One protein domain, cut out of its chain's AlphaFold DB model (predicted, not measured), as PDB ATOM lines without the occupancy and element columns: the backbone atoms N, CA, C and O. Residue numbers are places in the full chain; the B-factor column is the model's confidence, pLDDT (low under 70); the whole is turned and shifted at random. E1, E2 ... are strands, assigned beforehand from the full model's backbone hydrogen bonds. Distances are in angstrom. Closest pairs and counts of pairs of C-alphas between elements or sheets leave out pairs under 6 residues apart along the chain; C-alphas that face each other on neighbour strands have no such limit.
ATOM      1  N   LEU A 298     -10.191  21.663 -14.572       81.25
ATOM      2  CA  LEU A 298     -11.301  22.203 -13.780       81.25
ATOM      3  C   LEU A 298     -11.355  21.621 -12.362       81.25
ATOM      4  O   LEU A 298     -11.569  22.342 -11.393       81.25
ATOM      5  N   THR A 299     -11.196  20.304 -12.238       78.69
ATOM      6  CA  THR A 299     -11.505  19.598 -10.982       78.69
ATOM      7  C   THR A 299     -10.347  19.650  -9.985       78.69
ATOM      8  O   THR A 299     -10.553  19.545  -8.779       78.69
ATOM      9  N   GLN A 300      -9.114  19.786 -10.476       74.56
ATOM     10  CA  GLN A 300      -7.902  19.750  -9.654       74.56
ATOM     11  C   GLN A 300      -7.117  21.072  -9.668       74.56
ATOM     12  O   GLN A 300      -6.203  21.225  -8.861       74.56
ATOM     13  N   GLY A 301      -7.445  22.019 -10.556       62.31
ATOM     14  CA  GLY A 301      -6.590  23.170 -10.868       62.31
ATOM     15  C   GLY A 301      -6.709  24.407  -9.972       62.31
ATOM     16  O   GLY A 301      -5.979  25.361 -10.218       62.31
ATOM     17  N   VAL A 302      -7.591  24.435  -8.965       59.50
ATOM     18  CA  VAL A 302      -7.916  25.702  -8.263       59.50
ATOM     19  C   VAL A 302      -7.987  25.628  -6.749       59.50
ATOM     20  O   VAL A 302      -7.639  26.600  -6.081       59.50
ATOM     21  N   ASP A 303      -8.407  24.502  -6.179       59.19
ATOM     22  CA  ASP A 303      -8.559  24.431  -4.730       59.19
ATOM     23  C   ASP A 303      -7.209  24.165  -4.074       59.19
ATOM     24  O   ASP A 303      -6.777  23.023  -3.961       59.19
ATOM     25  N   ILE A 304      -6.549  25.194  -3.559       62.03
ATOM     26  CA  ILE A 304      -5.632  24.996  -2.436       62.03
ATOM     27  C   ILE A 304      -6.548  24.795  -1.228       62.03
ATOM     28  O   ILE A 304      -7.358  25.687  -0.971       62.03
ATOM     29  N   PRO A 305      -6.521  23.638  -0.532       55.41
ATOM     30  CA  PRO A 305      -7.442  23.415   0.571       55.41
ATOM     31  C   PRO A 305      -7.317  24.579   1.549       55.41
ATOM     32  O   PRO A 305      -6.212  24.878   2.008       55.41
ATOM     33  N   GLY A 306      -8.443  25.250   1.806       52.81
ATOM     34  CA  GLY A 306      -8.519  26.289   2.819       52.81
ATOM     35  C   GLY A 306      -7.900  25.761   4.107       52.81
ATOM     36  O   GLY A 306      -8.220  24.652   4.526       52.81
ATOM     37  N   GLU A 307      -6.953  26.528   4.645       52.88
ATOM     38  CA  GLU A 307      -6.274  26.284   5.918       52.88
ATOM     39  C   GLU A 307      -5.935  24.806   6.173       52.88
ATOM     40  O   GLU A 307      -6.507  24.152   7.048       52.88
ATOM     41  N   ILE A 308      -4.950  24.259   5.448       59.31
ATOM     42  CA  ILE A 308      -4.297  23.041   5.936       59.31
ATOM     43  C   ILE A 308      -3.572  23.428   7.230       59.31
ATOM     44  O   ILE A 308      -2.477  23.994   7.207       59.31
ATOM     45  N   CYS A 309      -4.216  23.156   8.362       57.69
ATOM     46  CA  CYS A 309      -3.666  23.396   9.686       57.69
ATOM     47  C   CYS A 309      -2.251  22.787   9.764       57.69
ATOM     48  O   CYS A 309      -2.037  21.650   9.337       57.69
ATOM     49  N   ASN A 310      -1.277  23.560  10.248       69.06
ATOM     50  CA  ASN A 310       0.153  23.214  10.277       69.06
ATOM     51  C   ASN A 310       0.850  23.019   8.913       69.06
ATOM     52  O   ASN A 310       1.856  22.311   8.849       69.06
ATOM     53  N   SER A 311       0.376  23.647   7.830       74.12
ATOM     54  CA  SER A 311       1.122  23.689   6.563       74.12
ATOM     55  C   SER A 311       1.567  25.093   6.178       74.12
ATOM     56  O   SER A 311       0.839  26.070   6.320       74.12
ATOM     57  N   PHE A 312       2.778  25.172   5.641       79.31
ATOM     58  CA  PHE A 312       3.332  26.350   5.001       79.31
ATOM     59  C   PHE A 312       3.013  26.319   3.504       79.31
ATOM     60  O   PHE A 312       3.306  25.326   2.834       79.31
ATOM     61  N   ILE A 313       2.423  27.400   2.989       79.31
ATOM     62  CA  ILE A 313       2.066  27.559   1.574       79.31
ATOM     63  C   ILE A 313       2.915  28.690   0.988       79.31
ATOM     64  O   ILE A 313       2.865  29.818   1.473       79.31
ATOM     65  N   GLN A 314       3.677  28.397  -0.064       82.94
ATOM     66  CA  GLN A 314       4.474  29.373  -0.803       82.94
ATOM     67  C   GLN A 314       3.968  29.489  -2.236       82.94
ATOM     68  O   GLN A 314       3.939  28.499  -2.960       82.94
ATOM     69  N   PHE A 315       3.634  30.703  -2.661       83.88
ATOM     70  CA  PHE A 315       3.312  30.991  -4.054       83.88
ATOM     71  C   PHE A 315       4.565  31.454  -4.795       83.88
ATOM     72  O   PHE A 315       5.273  32.347  -4.332       83.88
ATOM     73  N   VAL A 316       4.826  30.851  -5.949       86.31
ATOM     74  CA  VAL A 316       5.886  31.237  -6.880       86.31
ATOM     75  C   VAL A 316       5.219  31.564  -8.203       86.31
ATOM     76  O   VAL A 316       4.485  30.737  -8.736       86.31
ATOM     77  N   ALA A 317       5.447  32.771  -8.707       86.94
ATOM     78  CA  ALA A 317       4.912  33.221  -9.982       86.94
ATOM     79  C   ALA A 317       6.060  33.453 -10.966       86.94
ATOM     80  O   ALA A 317       7.069  34.053 -10.593       86.94
ATOM     81  N   ASP A 318       5.894  32.985 -12.198       89.12
ATOM     82  CA  ASP A 318       6.830  33.201 -13.304       89.12
ATOM     83  C   ASP A 318       6.058  33.390 -14.618       89.12
ATOM     84  O   ASP A 318       4.860  33.104 -14.699       89.12
ATOM     85  N   ASN A 319       6.727  33.880 -15.654       88.12
ATOM     86  CA  ASN A 319       6.134  34.013 -16.977       88.12
ATOM     87  C   ASN A 319       5.963  32.636 -17.637       88.12
ATOM     88  O   ASN A 319       6.841  31.775 -17.586       88.12
ATOM     89  N   VAL A 320       4.823  32.438 -18.298       83.38
ATOM     90  CA  VAL A 320       4.535  31.290 -19.160       83.38
ATOM     91  C   VAL A 320       4.434  31.809 -20.580       83.38
ATOM     92  O   VAL A 320       3.429  32.392 -20.986       83.38
ATOM     93  N   ASP A 321       5.511  31.591 -21.317       84.62
ATOM     94  CA  ASP A 321       5.718  32.118 -22.654       84.62
ATOM     95  C   ASP A 321       5.687  30.982 -23.685       84.62
ATOM     96  O   ASP A 321       6.503  30.060 -23.628       84.62
ATOM     97  N   HIS A 322       4.786  31.055 -24.671       80.06
ATOM     98  CA  HIS A 322       4.795  30.153 -25.829       80.06
ATOM     99  C   HIS A 322       5.039  30.917 -27.129       80.06
ATOM    100  O   HIS A 322       4.494  31.997 -27.353       80.06
ATOM    101  N   ASN A 323       5.840  30.316 -28.016       71.94
ATOM    102  CA  ASN A 323       6.144  30.818 -29.359       71.94
ATOM    103  C   ASN A 323       6.695  32.253 -29.418       71.94
ATOM    104  O   ASN A 323       6.561  32.905 -30.441       71.94
ATOM    105  N   VAL A 324       7.391  32.736 -28.382       68.06
ATOM    106  CA  VAL A 324       7.938  34.113 -28.282       68.06
ATOM    107  C   VAL A 324       8.870  34.571 -29.419       68.06
ATOM    108  O   VAL A 324       9.295  35.721 -29.441       68.06
ATOM    109  N   ARG A 325       9.211  33.695 -30.371       65.31
ATOM    110  CA  ARG A 325      10.099  33.980 -31.509       65.31
ATOM    111  C   ARG A 325       9.383  33.912 -32.860       65.31
ATOM    112  O   ARG A 325       9.903  33.329 -33.807       65.31
ATOM    113  N   THR A 326       8.204  34.511 -32.972       74.62
ATOM    114  CA  THR A 326       7.575  34.779 -34.274       74.62
ATOM    115  C   THR A 326       7.957  36.174 -34.765       74.62
ATOM    116  O   THR A 326       7.847  37.143 -34.017       74.62
ATOM    117  N   LEU A 327       8.391  36.289 -36.026       75.00
ATOM    118  CA  LEU A 327       8.816  37.562 -36.637       75.00
ATOM    119  C   LEU A 327       7.715  38.636 -36.640       75.00
ATOM    120  O   LEU A 327       8.022  39.823 -36.640       75.00
ATOM    121  N   ASP A 328       6.451  38.218 -36.649       81.06
ATOM    122  CA  ASP A 328       5.260  39.067 -36.706       81.06
ATOM    123  C   ASP A 328       4.509  39.162 -35.364       81.06
ATOM    124  O   ASP A 328       3.481  39.828 -35.283       81.06
ATOM    125  N   GLY A 329       5.004  38.497 -34.314       71.69
ATOM    126  CA  GLY A 329       4.336  38.422 -33.009       71.69
ATOM    127  C   GLY A 329       3.041  37.590 -32.973       71.69
ATOM    128  O   GLY A 329       2.425  37.490 -31.911       71.69
ATOM    129  N   ASN A 330       2.621  36.976 -34.085       74.00
ATOM    130  CA  ASN A 330       1.376  36.212 -34.144       74.00
ATOM    131  C   ASN A 330       1.533  34.812 -33.537       74.00
ATOM    132  O   ASN A 330       2.594  34.203 -33.605       74.00
ATOM    133  N   ASN A 331       0.447  34.263 -32.980       76.50
ATOM    134  CA  ASN A 331       0.432  32.953 -32.304       76.50
ATOM    135  C   ASN A 331       1.430  32.831 -31.133       76.50
ATOM    136  O   ASN A 331       1.846  31.720 -30.785       76.50
ATOM    137  N   THR A 332       1.793  33.962 -30.526       80.62
ATOM    138  CA  THR A 332       2.522  34.031 -29.258       80.62
ATOM    139  C   THR A 332       1.535  33.973 -28.094       80.62
ATOM    140  O   THR A 332       0.408  34.460 -28.188       80.62
ATOM    141  N   PHE A 333       1.944  33.364 -26.987       80.94
ATOM    142  CA  PHE A 333       1.223  33.438 -25.720       80.94
ATOM    143  C   PHE A 333       2.170  33.999 -24.671       80.94
ATOM    144  O   PHE A 333       3.276  33.485 -24.518       80.94
ATOM    145  N   HIS A 334       1.713  35.026 -23.963       82.06
ATOM    146  CA  HIS A 334       2.380  35.581 -22.798       82.06
ATOM    147  C   HIS A 334       1.399  35.515 -21.630       82.06
ATOM    148  O   HIS A 334       0.366  36.189 -21.636       82.06
ATOM    149  N   GLY A 335       1.700  34.665 -20.658       79.44
ATOM    150  CA  GLY A 335       0.913  34.494 -19.447       79.44
ATOM    151  C   GLY A 335       1.789  34.507 -18.204       79.44
ATOM    152  O   GLY A 335       3.013  34.532 -18.285       79.44
ATOM    153  N   MET A 336       1.151  34.463 -17.041       81.25
ATOM    154  CA  MET A 336       1.818  34.261 -15.758       81.25
ATOM    155  C   MET A 336       1.353  32.926 -15.184       81.25
ATOM    156  O   MET A 336       0.156  32.703 -15.012       81.25
ATOM    157  N   GLY A 337       2.297  32.037 -14.907       82.56
ATOM    158  CA  GLY A 337       2.061  30.792 -14.195       82.56
ATOM    159  C   GLY A 337       2.307  31.007 -12.712       82.56
ATOM    160  O   GLY A 337       3.342  31.544 -12.331       82.56
ATOM    161  N   ILE A 338       1.366  30.583 -11.873       81.44
ATOM    162  CA  ILE A 338       1.508  30.625 -10.416       81.44
ATOM    163  C   ILE A 338       1.466  29.191  -9.896       81.44
ATOM    164  O   ILE A 338       0.539  28.442 -10.195       81.44
ATOM    165  N   ILE A 339       2.464  28.816  -9.104       83.38
ATOM    166  CA  ILE A 339       2.564  27.516  -8.444       83.38
ATOM    167  C   ILE A 339       2.473  27.735  -6.937       83.38
ATOM    168  O   ILE A 339       3.137  28.618  -6.397       83.38
ATOM    169  N   ALA A 340       1.685  26.908  -6.251       80.12
ATOM    170  CA  ALA A 340       1.640  26.860  -4.795       80.12
ATOM    171  C   ALA A 340       2.375  25.615  -4.277       80.12
ATOM    172  O   ALA A 340       1.952  24.484  -4.514       80.12
ATOM    173  N   GLY A 341       3.481  25.816  -3.563       83.75
ATOM    174  CA  GLY A 341       4.191  24.772  -2.829       83.75
ATOM    175  C   GLY A 341       3.638  24.631  -1.413       83.75
ATOM    176  O   GLY A 341       3.549  25.622  -0.695       83.75
ATOM    177  N   ILE A 342       3.286  23.410  -0.999       81.19
ATOM    178  CA  ILE A 342       2.717  23.108   0.325       81.19
ATOM    179  C   ILE A 342       3.692  22.215   1.100       81.19
ATOM    180  O   ILE A 342       4.104  21.169   0.594       81.19
ATOM    181  N   THR A 343       4.057  22.610   2.323       80.62
ATOM    182  CA  THR A 343       4.951  21.849   3.215       80.62
ATOM    183  C   THR A 343       4.335  21.689   4.610       80.62
ATOM    184  O   THR A 343       4.007  22.705   5.217       80.62
ATOM    185  N   PRO A 344       4.238  20.467   5.172       79.69
ATOM    186  CA  PRO A 344       4.615  19.187   4.571       79.69
ATOM    187  C   PRO A 344       3.699  18.808   3.395       79.69
ATOM    188  O   PRO A 344       2.539  19.205   3.338       79.69
ATOM    189  N   GLY A 345       4.234  18.051   2.435       74.06
ATOM    190  CA  GLY A 345       3.507  17.710   1.212       74.06
ATOM    191  C   GLY A 345       2.236  16.900   1.486       74.06
ATOM    192  O   GLY A 345       2.274  15.874   2.167       74.06
ATOM    193  N   THR A 346       1.114  17.326   0.907       70.25
ATOM    194  CA  THR A 346      -0.171  16.618   0.982       70.25
ATOM    195  C   THR A 346      -0.405  15.781  -0.273       70.25
ATOM    196  O   THR A 346      -0.268  16.287  -1.387       70.25
ATOM    197  N   LYS A 347      -0.822  14.517  -0.126       68.19
ATOM    198  CA  LYS A 347      -1.301  13.709  -1.259       68.19
ATOM    199  C   LYS A 347      -2.799  13.921  -1.432       68.19
ATOM    200  O   LYS A 347      -3.564  13.637  -0.515       68.19
ATOM    201  N   ARG A 348      -3.218  14.377  -2.611       66.88
ATOM    202  CA  ARG A 348      -4.632  14.431  -2.993       66.88
ATOM    203  C   ARG A 348      -4.927  13.358  -4.026       66.88
ATOM    204  O   ARG A 348      -4.255  13.267  -5.047       66.88
ATOM    205  N   THR A 349      -5.948  12.562  -3.752       66.56
ATOM    206  CA  THR A 349      -6.534  11.613  -4.695       66.56
ATOM    207  C   THR A 349      -7.989  12.006  -4.873       66.56
ATOM    208  O   THR A 349      -8.842  11.596  -4.089       66.56
ATOM    209  N   ALA A 350      -8.253  12.863  -5.857       74.69
ATOM    210  CA  ALA A 350      -9.606  13.219  -6.256       74.69
ATOM    211  C   ALA A 350      -9.918  12.542  -7.600       74.69
ATOM    212  O   ALA A 350      -9.073  12.608  -8.502       74.69
ATOM    213  N   PRO A 351     -11.085  11.885  -7.746       83.62
ATOM    214  CA  PRO A 351     -11.521  11.366  -9.036       83.62
ATOM    215  C   PRO A 351     -11.665  12.516 -10.034       83.62
ATOM    216  O   PRO A 351     -12.080  13.615  -9.669       83.62
ATOM    217  N   ILE A 352     -11.297  12.261 -11.289       89.00
ATOM    218  CA  ILE A 352     -11.449  13.234 -12.373       89.00
ATOM    219  C   ILE A 352     -12.732  12.867 -13.122       89.00
ATOM    220  O   ILE A 352     -12.744  11.839 -13.805       89.00
ATOM    221  N   PRO A 353     -13.808  13.659 -13.003       89.50
ATOM    222  CA  PRO A 353     -15.044  13.392 -13.709       89.50
ATOM    223  C   PRO A 353     -14.854  13.614 -15.214       89.50
ATOM    224  O   PRO A 353     -14.090  14.471 -15.651       89.50
ATOM    225  N   ARG A 354     -15.565  12.850 -16.034       90.06
ATOM    226  CA  ARG A 354     -15.510  12.882 -17.496       90.06
ATOM    227  C   ARG A 354     -16.507  13.892 -18.057       90.06
ATOM    228  O   ARG A 354     -17.477  13.555 -18.741       90.06
ATOM    229  N   ILE A 355     -16.237  15.164 -17.817       87.56
ATOM    230  CA  ILE A 355     -17.122  16.267 -18.196       87.56
ATOM    231  C   ILE A 355     -16.715  16.912 -19.518       87.56
ATOM    232  O   ILE A 355     -15.569  16.841 -19.957       87.56
TER     233      ILE A 355
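What this domain is: This is residues 298 to 355 of the 420 residues of an uncharacterized protein of Mytilus galloprovincialis (UniProt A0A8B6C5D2). With little regular structure, this is a long two-stranded hairpin ribbon, E1 and E2, with two unnamed tails, residues 298 to 311 and 344 to 355, at one end. At the other end residues 325 to 330 of the connecting loop stick out. The 58 printed residues hold two strands, E1 then E2, antiparallel, and no named helix; the class is all strand, with 22 residues in named elements. The whole is extended and flat, with a radius of gyration of the C-alphas of 16.5 A and spans of 50 by 31 by 15 A.

Where its parts are: E1, residues 312 to 322, is 31.1 A long from C-alpha 312 at (3.332, 26.350, 5.001). E2, residues 333 to 343, is 31.4 A long and ends with C-alpha 343 at (4.951, 21.849, 3.215).

How they stand to each other: E1 and E2 form an antiparallel hairpin, their directions 160 degrees apart. N 312 and O 343, 2.8 A apart, and N 333 and O 322, 2.9 A apart, are within hydrogen-bond range.

The domain as a whole: The farthest C-alphas, those of Cys 309 and Leu 327, are 50.0 A apart. The printed part has no cut, and the E1 to E2 link is short. Residues 301 to 310, 324 to 325 and 347 to 349 have pLDDT under 70.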